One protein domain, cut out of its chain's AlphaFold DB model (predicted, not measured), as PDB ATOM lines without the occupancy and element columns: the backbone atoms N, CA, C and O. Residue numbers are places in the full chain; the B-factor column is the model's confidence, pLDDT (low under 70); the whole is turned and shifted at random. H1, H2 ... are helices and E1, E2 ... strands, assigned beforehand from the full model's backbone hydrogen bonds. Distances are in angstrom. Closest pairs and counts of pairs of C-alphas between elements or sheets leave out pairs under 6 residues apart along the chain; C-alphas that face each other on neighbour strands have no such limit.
ATOM      1  N   ILE A 116     -10.686  29.270  62.408       63.06
ATOM      2  CA  ILE A 116     -12.019  29.326  61.791       63.06
ATOM      3  C   ILE A 116     -11.945  28.830  60.343       63.06
ATOM      4  O   ILE A 116     -11.461  29.529  59.457       63.06
ATOM      5  N   THR A 117     -12.484  27.640  60.085       61.81
ATOM      6  CA  THR A 117     -12.466  27.014  58.750       61.81
ATOM      7  C   THR A 117     -13.604  27.467  57.825       61.81
ATOM      8  O   THR A 117     -13.458  27.359  56.614       61.81
ATOM      9  N   ASP A 118     -14.697  28.021  58.367       66.88
ATOM     10  CA  ASP A 118     -15.913  28.396  57.615       66.88
ATOM     11  C   ASP A 118     -16.252  29.894  57.770       66.88
ATOM     12  O   ASP A 118     -17.235  30.282  58.408       66.88
ATOM     13  N   MET A 119     -15.415  30.776  57.212       70.44
ATOM     14  CA  MET A 119     -15.574  32.229  57.385       70.44
ATOM     15  C   MET A 119     -16.655  32.868  56.499       70.44
ATOM     16  O   MET A 119     -17.214  33.904  56.884       70.44
ATOM     17  N   VAL A 120     -16.964  32.286  55.334       82.31
ATOM     18  CA  VAL A 120     -17.866  32.875  54.327       82.31
ATOM     19  C   VAL A 120     -18.740  31.825  53.639       82.31
ATOM     20  O   VAL A 120     -18.264  30.761  53.261       82.31
ATOM     21  N   ASP A 121     -20.009  32.166  53.426       87.81
ATOM     22  CA  ASP A 121     -20.891  31.502  52.470       87.81
ATOM     23  C   ASP A 121     -20.864  32.271  51.154       87.81
ATOM     24  O   ASP A 121     -21.074  33.486  51.140       87.81
ATOM     25  N   ILE A 122     -20.642  31.560  50.052       90.19
ATOM     26  CA  ILE A 122     -20.635  32.135  48.708       90.19
ATOM     27  C   ILE A 122     -21.623  31.350  47.844       90.19
ATOM     28  O   ILE A 122     -21.490  30.135  47.693       90.19
ATOM     29  N   ASN A 123     -22.591  32.058  47.264       92.12
ATOM     30  CA  ASN A 123     -23.516  31.522  46.270       92.12
ATOM     31  C   ASN A 123     -23.351  32.276  44.949       92.12
ATOM     32  O   ASN A 123     -23.281  33.507  44.936       92.12
ATOM     33  N   LEU A 124     -23.314  31.521  43.856       91.94
ATOM     34  CA  LEU A 124     -23.254  32.006  42.483       91.94
ATOM     35  C   LEU A 124     -24.505  31.507  41.744       91.94
ATOM     36  O   LEU A 124     -24.545  30.375  41.255       91.94
ATOM     37  N   GLY A 125     -25.561  32.320  41.730       91.56
ATOM     38  CA  GLY A 125     -26.904  31.889  41.353       91.56
ATOM     39  C   GLY A 125     -27.378  30.729  42.233       91.56
ATOM     40  O   GLY A 125     -27.420  30.839  43.457       91.56
ATOM     41  N   ASP A 126     -27.678  29.591  41.603       89.44
ATOM     42  CA  ASP A 126     -28.104  28.359  42.286       89.44
ATOM     43  C   ASP A 126     -26.920  27.496  42.783       89.44
ATOM     44  O   ASP A 126     -27.123  26.443  43.393       89.44
ATOM     45  N   ILE A 127     -25.671  27.904  42.517       89.75
ATOM     46  CA  ILE A 127     -24.471  27.147  42.893       89.75
ATOM     47  C   ILE A 127     -23.964  27.622  44.250       89.75
ATOM     48  O   ILE A 127     -23.466  28.739  44.386       89.75
ATOM     49  N   LYS A 128     -23.999  26.733  45.242       90.62
ATOM     50  CA  LYS A 128     -23.310  26.941  46.517       90.62
ATOM     51  C   LYS A 128     -21.834  26.567  46.385       90.62
ATOM     52  O   LYS A 128     -21.509  25.434  46.026       90.62
ATOM     53  N   ILE A 129     -20.937  27.499  46.694       88.56
ATOM     54  CA  ILE A 129     -19.494  27.251  46.682       88.56
ATOM     55  C   ILE A 129     -19.093  26.614  48.012       88.56
ATOM     56  O   ILE A 129     -19.053  27.273  49.047       88.56
ATOM     57  N   GLU A 130     -18.799  25.315  47.978       85.81
ATOM     58  CA  GLU A 130     -18.321  24.541  49.127       85.81
ATOM     59  C   GLU A 130     -16.954  23.925  48.781       85.81
ATOM     60  O   GLU A 130     -16.905  22.795  48.287       85.81
ATOM     61  N   PRO A 131     -15.839  24.645  49.027       82.50
ATOM     62  CA  PRO A 131     -14.493  24.212  48.639       82.50
ATOM     63  C   PRO A 131     -14.146  22.802  49.123       82.50
ATOM     64  O   PRO A 131     -13.542  22.028  48.393       82.50
ATOM     65  N   SER A 132     -14.609  22.431  50.322       79.00
ATOM     66  CA  SER A 132     -14.364  21.121  50.941       79.00
ATOM     67  C   SER A 132     -15.042  19.950  50.224       79.00
ATOM     68  O   SER A 132     -14.665  18.800  50.440       79.00
ATOM     69  N   LYS A 133     -16.042  20.218  49.376       82.06
ATOM     70  CA  LYS A 133     -16.771  19.207  48.595       82.06
ATOM     71  C   LYS A 133     -16.412  19.224  47.109       82.06
ATOM     72  O   LYS A 133     -16.835  18.333  46.373       82.06
ATOM     73  N   MET A 134     -15.662  20.224  46.654       80.50
ATOM     74  CA  MET A 134     -15.275  20.374  45.254       80.50
ATOM     75  C   MET A 134     -13.982  19.597  44.992       80.50
ATOM     76  O   MET A 134     -12.961  19.842  45.624       80.50
ATOM     77  N   LYS A 135     -14.032  18.632  44.063       68.88
ATOM     78  CA  LYS A 135     -12.921  17.697  43.800       68.88
ATOM     79  C   LYS A 135     -11.638  18.374  43.310       68.88
ATOM     80  O   LYS A 135     -10.560  17.859  43.582       68.88
ATOM     81  N   ASP A 136     -11.765  19.511  42.633       74.31
ATOM     82  CA  ASP A 136     -10.654  20.193  41.959       74.31
ATOM     83  C   ASP A 136     -10.185  21.456  42.699       74.31
ATOM     84  O   ASP A 136      -9.464  22.282  42.143       74.31
ATOM     85  N   ILE A 137     -10.591  21.620  43.963       78.44
ATOM     86  CA  ILE A 137     -10.198  22.760  44.790       78.44
ATOM     87  C   ILE A 137      -9.299  22.284  45.925       78.44
ATOM     88  O   ILE A 137      -9.733  21.609  46.856       78.44
ATOM     89  N   ALA A 138      -8.031  22.691  45.875       77.38
ATOM     90  CA  ALA A 138      -7.138  22.582  47.017       77.38
ATOM     91  C   ALA A 138      -7.389  23.763  47.964       77.38
ATOM     92  O   ALA A 138      -7.235  24.920  47.569       77.38
ATOM     93  N   ILE A 139      -7.768  23.461  49.205       80.44
ATOM     94  CA  ILE A 139      -7.827  24.453  50.279       80.44
ATOM     95  C   ILE A 139      -6.446  24.528  50.919       80.44
ATOM     96  O   ILE A 139      -5.910  23.516  51.379       80.44
ATOM     97  N   GLU A 140      -5.873  25.723  50.964       78.56
ATOM     98  CA  GLU A 140      -4.611  25.950  51.656       78.56
ATOM     99  C   GLU A 140      -4.810  25.839  53.174       78.56
ATOM    100  O   GLU A 140      -5.630  26.538  53.778       78.56
ATOM    101  N   ALA A 141      -4.055  24.937  53.804       72.38
ATOM    102  CA  ALA A 141      -4.115  24.742  55.245       72.38
ATOM    103  C   ALA A 141      -3.668  26.013  55.989       72.38
ATOM    104  O   ALA A 141      -2.642  26.609  55.672       72.38
ATOM    105  N   GLY A 142      -4.432  26.412  57.006       69.62
ATOM    106  CA  GLY A 142      -4.139  27.572  57.854       69.62
ATOM    107  C   GLY A 142      -4.693  28.901  57.335       69.62
ATOM    108  O   GLY A 142      -5.179  29.687  58.140       69.62
ATOM    109  N   THR A 143      -4.678  29.155  56.021       72.69
ATOM    110  CA  THR A 143      -5.266  30.382  55.440       72.69
ATOM    111  C   THR A 143      -6.692  30.184  54.941       72.69
ATOM    112  O   THR A 143      -7.430  31.157  54.794       72.69
ATOM    113  N   GLY A 144      -7.088  28.937  54.659       77.12
ATOM    114  CA  GLY A 144      -8.386  28.629  54.060       77.12
ATOM    115  C   GLY A 144      -8.519  29.147  52.625       77.12
ATOM    116  O   GLY A 144      -9.631  29.214  52.103       77.12
ATOM    117  N   TYR A 145      -7.408  29.540  51.987       83.25
ATOM    118  CA  TYR A 145      -7.421  30.060  50.627       83.25
ATOM    119  C   TYR A 145      -7.889  28.987  49.645       83.25
ATOM    120  O   TYR A 145      -7.437  27.842  49.685       83.25
ATOM    121  N   PHE A 146      -8.767  29.387  48.732       87.12
ATOM    122  CA  PHE A 146      -9.172  28.575  47.601       87.12
ATOM    123  C   PHE A 146      -9.460  29.460  46.387       87.12
ATOM    124  O   PHE A 146      -9.775  30.646  46.508       87.12
ATOM    125  N   LYS A 147      -9.371  28.867  45.197       88.56
ATOM    126  CA  LYS A 147      -9.709  29.514  43.930       88.56
ATOM    127  C   LYS A 147     -10.472  28.531  43.054       88.56
ATOM    128  O   LYS A 147     -10.104  27.365  42.975       88.56
ATOM    129  N   THR A 148     -11.503  29.024  42.381       89.38
ATOM    130  CA  THR A 148     -12.263  28.277  41.377       89.38
ATOM    131  C   THR A 148     -12.532  29.164  40.166       89.38
ATOM    132  O   THR A 148     -12.474  30.393  40.262       89.38
ATOM    133  N   SER A 149     -12.781  28.545  39.019       89.88
ATOM    134  CA  SER A 149     -13.069  29.213  37.754       89.88
ATOM    135  C   SER A 149     -13.975  28.339  36.901       89.88
ATOM    136  O   SER A 149     -13.885  27.116  36.971       89.88
ATOM    137  N   TRP A 150     -14.779  28.975  36.056       89.56
ATOM    138  CA  TRP A 150     -15.674  28.315  35.111       89.56
ATOM    139  C   TRP A 150     -15.311  28.722  33.688       89.56
ATOM    140  O   TRP A 150     -14.949  29.875  33.442       89.56
ATOM    141  N   ASN A 151     -15.423  27.784  32.754       89.88
ATOM    142  CA  ASN A 151     -15.290  28.067  31.332       89.88
ATOM    143  C   ASN A 151     -16.553  28.753  30.800       89.88
ATOM    144  O   ASN A 151     -17.635  28.648  31.375       89.88
ATOM    145  N   ALA A 152     -16.433  29.411  29.646       87.06
ATOM    146  CA  ALA A 152     -17.527  30.168  29.037       87.06
ATOM    147  C   ALA A 152     -18.809  29.339  28.830       87.06
ATOM    148  O   ALA A 152     -19.907  29.864  28.973       87.06
ATOM    149  N   GLN A 153     -18.678  28.046  28.522       89.19
ATOM    150  CA  GLN A 153     -19.810  27.142  28.294       89.19
ATOM    151  C   GLN A 153     -20.526  26.737  29.590       89.19
ATOM    152  O   GLN A 153     -21.679  26.318  29.548       89.19
ATOM    153  N   GLU A 154     -19.843  26.837  30.730       87.62
ATOM    154  CA  GLU A 154     -20.376  26.495  32.053       87.62
ATOM    155  C   GLU A 154     -21.088  27.690  32.697       87.62
ATOM    156  O   GLU A 154     -21.901  27.520  33.604       87.62
ATOM    157  N   ILE A 155     -20.798  28.901  32.213       89.56
ATOM    158  CA  ILE A 155     -21.361  30.147  32.715       89.56
ATOM    159  C   ILE A 155     -22.816  30.293  32.258       89.56
ATOM    160  O   ILE A 155     -23.130  30.261  31.069       89.56
ATOM    161  N   THR A 156     -23.713  30.537  33.213       91.06
ATOM    162  CA  THR A 156     -25.131  30.818  32.935       91.06
ATOM    163  C   THR A 156     -25.503  32.237  33.367       91.06
ATOM    164  O   THR A 156     -24.872  32.770  34.279       91.06
ATOM    165  N   PRO A 157     -26.559  32.852  32.793       90.50
ATOM    166  CA  PRO A 157     -27.009  34.183  33.212       90.50
ATOM    167  C   PRO A 157     -27.297  34.300  34.715       90.50
ATOM    168  O   PRO A 157     -27.045  35.344  35.306       90.50
ATOM    169  N   LYS A 158     -27.758  33.217  35.357       92.62
ATOM    170  CA  LYS A 158     -28.015  33.171  36.805       92.62
ATOM    171  C   LYS A 158     -26.759  33.356  37.657       92.62
ATOM    172  O   LYS A 158     -26.859  33.783  38.797       92.62
ATOM    173  N   MET A 159     -25.578  33.052  37.120       91.44
ATOM    174  CA  MET A 159     -24.314  33.272  37.825       91.44
ATOM    175  C   MET A 159     -23.961  34.763  37.962       91.44
ATOM    176  O   MET A 159     -22.992  35.087  38.637       91.44
ATOM    177  N   ALA A 160     -24.728  35.676  37.356       89.50
ATOM    178  CA  ALA A 160     -24.616  37.105  37.637       89.50
ATOM    179  C   ALA A 160     -25.091  37.467  39.060       89.50
ATOM    180  O   ALA A 160     -24.641  38.469  39.615       89.50
ATOM    181  N   ASP A 161     -25.956  36.644  39.668       93.50
ATOM    182  CA  ASP A 161     -26.449  36.849  41.028       93.50
ATOM    183  C   ASP A 161     -25.461  36.264  42.043       93.50
ATOM    184  O   ASP A 161     -25.403  35.056  42.279       93.50
ATOM    185  N   VAL A 162     -24.659  37.133  42.655       92.38
ATOM    186  CA  VAL A 162     -23.608  36.744  43.603       92.38
ATOM    187  C   VAL A 162     -24.033  37.126  45.011       92.38
ATOM    188  O   VAL A 162     -24.261  38.299  45.303       92.38
ATOM    189  N   THR A 163     -24.089  36.147  45.913       92.62
ATOM    190  CA  THR A 163     -24.328  36.395  47.341       92.62
ATOM    191  C   THR A 163     -23.123  35.960  48.152       92.62
ATOM    192  O   THR A 163     -22.674  34.821  48.040       92.62
ATOM    193  N   ILE A 164     -22.623  36.861  48.996       89.62
ATOM    194  CA  ILE A 164     -21.523  36.596  49.922       89.62
ATOM    195  C   ILE A 164     -22.003  36.952  51.326       89.62
ATOM    196  O   ILE A 164     -22.391  38.092  51.578       89.62
ATOM    197  N   ALA A 165     -21.965  35.988  52.241       88.31
ATOM    198  CA  ALA A 165     -22.338  36.188  53.635       88.31
ATOM    199  C   ALA A 165     -21.197  35.754  54.556       88.31
ATOM    200  O   ALA A 165     -20.799  34.592  54.581       88.31
ATOM    201  N   LYS A 166     -20.666  36.694  55.339       83.75
ATOM    202  CA  LYS A 166     -19.646  36.408  56.350       83.75
ATOM    203  C   LYS A 166     -20.297  35.779  57.582       83.75
ATOM    204  O   LYS A 166     -21.244  36.342  58.123       83.75
ATOM    205  N   LYS A 167     -19.778  34.634  58.029       77.06
ATOM    206  CA  LYS A 167     -20.302  33.873  59.178       77.06
ATOM    207  C   LYS A 167     -19.467  34.016  60.448       77.06
ATOM    208  O   LYS A 167     -20.010  33.904  61.543       77.06
ATOM    209  N   GLY A 168     -18.162  34.241  60.304       70.50
ATOM    210  CA  GLY A 168     -17.208  34.283  61.415       70.50
ATOM    211  C   GLY A 168     -16.748  35.687  61.813       70.50
ATOM    212  O   GLY A 168     -16.920  36.668  61.079       70.50
ATOM    213  N   ASN A 169     -16.094  35.772  62.972       69.38
ATOM    214  CA  ASN A 169     -15.302  36.938  63.368       69.38
ATOM    215  C   ASN A 169     -13.992  36.991  62.563       69.38
ATOM    216  O   ASN A 169     -13.571  35.988  61.997       69.38
ATOM    217  N   GLY A 170     -13.359  38.163  62.490       71.25
ATOM    218  CA  GLY A 170     -12.105  38.350  61.746       71.25
ATOM    219  C   GLY A 170     -12.290  38.910  60.341       71.25
ATOM    220  O   GLY A 170     -13.351  39.449  60.019       71.25
ATOM    221  N   ILE A 171     -11.243  38.840  59.521       76.88
ATOM    222  CA  ILE A 171     -11.208  39.425  58.177       76.88
ATOM    223  C   ILE A 171     -11.323  38.337  57.110       76.88
ATOM    224  O   ILE A 171     -10.708  37.283  57.217       76.88
ATOM    225  N   ALA A 172     -12.099  38.614  56.066       80.50
ATOM    226  CA  ALA A 172     -12.160  37.787  54.872       80.50
ATOM    227  C   ALA A 172     -11.923  38.673  53.649       80.50
ATOM    228  O   ALA A 172     -12.439  39.793  53.573       80.50
ATOM    229  N   TRP A 173     -11.150  38.164  52.695       80.56
ATOM    230  CA  TRP A 173     -10.909  38.818  51.416       80.56
ATOM    231  C   TRP A 173     -11.235  37.864  50.280       80.56
ATOM    232  O   TRP A 173     -10.919  36.680  50.336       80.56
ATOM    233  N   GLY A 174     -11.838  38.410  49.233       83.81
ATOM    234  CA  GLY A 174     -12.158  37.683  48.020       83.81
ATOM    235  C   GLY A 174     -12.272  38.644  46.849       83.81
ATOM    236  O   GLY A 174     -12.435  39.852  47.030       83.81
ATOM    237  N   GLY A 175     -12.169  38.094  45.647       86.38
ATOM    238  CA  GLY A 175     -12.385  38.817  44.406       86.38
ATOM    239  C   GLY A 175     -13.129  37.923  43.429       86.38
ATOM    240  O   GLY A 175     -12.830  36.733  43.327       86.38
ATOM    241  N   LEU A 176     -14.095  38.504  42.724       88.69
ATOM    242  CA  LEU A 176     -14.785  37.874  41.609       88.69
ATOM    243  C   LEU A 176     -14.479  38.678  40.350       88.69
ATOM    244  O   LEU A 176     -14.593  39.902  40.349       88.69
ATOM    245  N   TYR A 177     -14.097  37.977  39.288       89.31
ATOM    246  CA  TYR A 177     -13.727  38.581  38.017       89.31
ATOM    247  C   TYR A 177     -14.460  37.871  36.887       89.31
ATOM    248  O   TYR A 177     -14.472  36.642  36.834       89.31
ATOM    249  N   TRP A 178     -15.025  38.653  35.970       87.44
ATOM    250  CA  TRP A 178     -15.545  38.165  34.699       87.44
ATOM    251  C   TRP A 178     -14.614  38.628  33.590       87.44
ATOM    252  O   TRP A 178     -14.375  39.828  33.449       87.44
ATOM    253  N   GLN A 179     -14.077  37.691  32.817       83.50
ATOM    254  CA  GLN A 179     -13.201  38.009  31.700       83.50
ATOM    255  C   GLN A 179     -13.889  37.615  30.397       83.50
ATOM    256  O   GLN A 179     -14.277  36.464  30.216       83.50
ATOM    257  N   TYR A 180     -14.039  38.584  29.500       78.62
ATOM    258  CA  TYR A 180     -14.500  38.373  28.135       78.62
ATOM    259  C   TYR A 180     -13.334  38.648  27.188       78.62
ATOM    260  O   TYR A 180     -12.630  39.647  27.347       78.62
ATOM    261  N   PHE A 181     -13.123  37.753  26.230       72.00
ATOM    262  CA  PHE A 181     -12.171  37.947  25.146       72.00
ATOM    263  C   PHE A 181     -12.977  38.203  23.877       72.00
ATOM    264  O   PHE A 181     -13.790  37.365  23.488       72.00
ATOM    265  N   GLU A 182     -12.780  39.366  23.264       71.38
ATOM    266  CA  GLU A 182     -13.335  39.672  21.950       71.38
ATOM    267  C   GLU A 182     -12.223  39.567  20.910       71.38
ATOM    268  O   GLU A 182     -11.160  40.168  21.083       71.38
ATOM    269  N   ASP A 183     -12.462  38.822  19.831       67.62
ATOM    270  CA  ASP A 183     -11.578  38.860  18.669       67.62
ATOM    271  C   ASP A 183     -11.748  40.211  17.965       67.62
ATOM    272  O   ASP A 183     -12.830  40.551  17.483       67.62
ATOM    273  N   LEU A 184     -10.661  40.983  17.900       62.81
ATOM    274  CA  LEU A 184     -10.620  42.315  17.283       62.81
ATOM    275  C   LEU A 184     -10.767  42.292  15.745       62.81
ATOM    276  O   LEU A 184     -10.873  43.354  15.131       62.81
ATOM    277  N   ASP A 185     -10.848  41.114  15.116       58.06
ATOM    278  CA  ASP A 185     -11.000  40.935  13.662       58.06
ATOM    279  C   ASP A 185     -12.459  41.077  13.179       58.06
ATOM    280  O   ASP A 185     -12.959  40.321  12.343       58.06
ATOM    281  N   LYS A 186     -13.165  42.098  13.676       53.66
ATOM    282  CA  LYS A 186     -14.460  42.550  13.139       53.66
ATOM    283  C   LYS A 186     -14.369  43.957  12.545       53.66
ATOM    284  O   LYS A 186     -15.160  44.833  12.867       53.66
ATOM    285  N   ASN A 187     -13.423  44.136  11.629       49.09
ATOM    286  CA  ASN A 187     -13.423  45.168  10.585       49.09
ATOM    287  C   ASN A 187     -13.043  44.423   9.287       49.09
ATOM    288  O   ASN A 187     -11.921  43.954   9.165       49.09
ATOM    289  N   ASN A 188     -13.922  44.156   8.320       45.31
ATOM    290  CA  ASN A 188     -14.751  45.121   7.610       45.31
ATOM    291  C   ASN A 188     -16.046  44.483   7.080       45.31
ATOM    292  O   ASN A 188     -16.033  43.408   6.479       45.31
ATOM    293  N   LEU A 189     -17.148  45.203   7.283       46.44
ATOM    294  CA  LEU A 189     -18.397  45.071   6.541       46.44
ATOM    295  C   LEU A 189     -18.237  45.597   5.104       46.44
ATOM    296  O   LEU A 189     -17.502  46.560   4.886       46.44
ATOM    297  N   SER A 190     -19.048  44.989   4.228       43.09
ATOM    298  CA  SER A 190     -19.565  45.429   2.915       43.09
ATOM    299  C   SER A 190     -18.596  45.609   1.754       43.09
ATOM    300  O   SER A 190     -17.800  46.571   1.786       43.09
TER     301      SER A 190
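Overview. This is residues 116 to 190 of the 190 residues of an uncharacterized protein of Tenacibaculum todarodis (UniProt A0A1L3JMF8). There is little regular structure: a small antiparallel sheet, in order E2, E1, E3, makes one wall of a body mostly of loops, and residues 181 to 190 stick out as a tail. The short helix H1 sits by one end of the sheet. Of 75 printed residues, mixed in class, only 17 are in named elements, E1, E2, H1, E3 along the chain. The whole is only just loose, close to extended, with a radius of gyration of the C-alphas of 16.8 A, spanning 61 by 23 by 23 A.

Along the chain. E1, residues 120 to 124, runs 13.0 A from C-alpha 120 at (-17.866, 32.875, 54.327). E2 is residues 127 to 129, H1 157 to 160. E3, residues 162 to 166, runs 13.4 A to (-19.646, 36.408, 56.350).

Arrangement. E1 and E3 are antiparallel at 172 degrees; N 121 and O 165, 2.8 A, are within hydrogen-bond range. E1 and E2 form a hairpin; N 124 and O 127, 2.8 A, are within range. E2, H1 and E3 form a split strand-helix-strand unit, E1 between its same-way strands, with a right-handed crossover. H1 only grazes the sheet with residues 158 to 160; it is too short for any O i to N i+4 pair.

Size, cuts and confidence. The printed part has no cut. The link E2 to H1 is long, 27 residues. Residues 183 to 190 are among 14 under pLDDT 70.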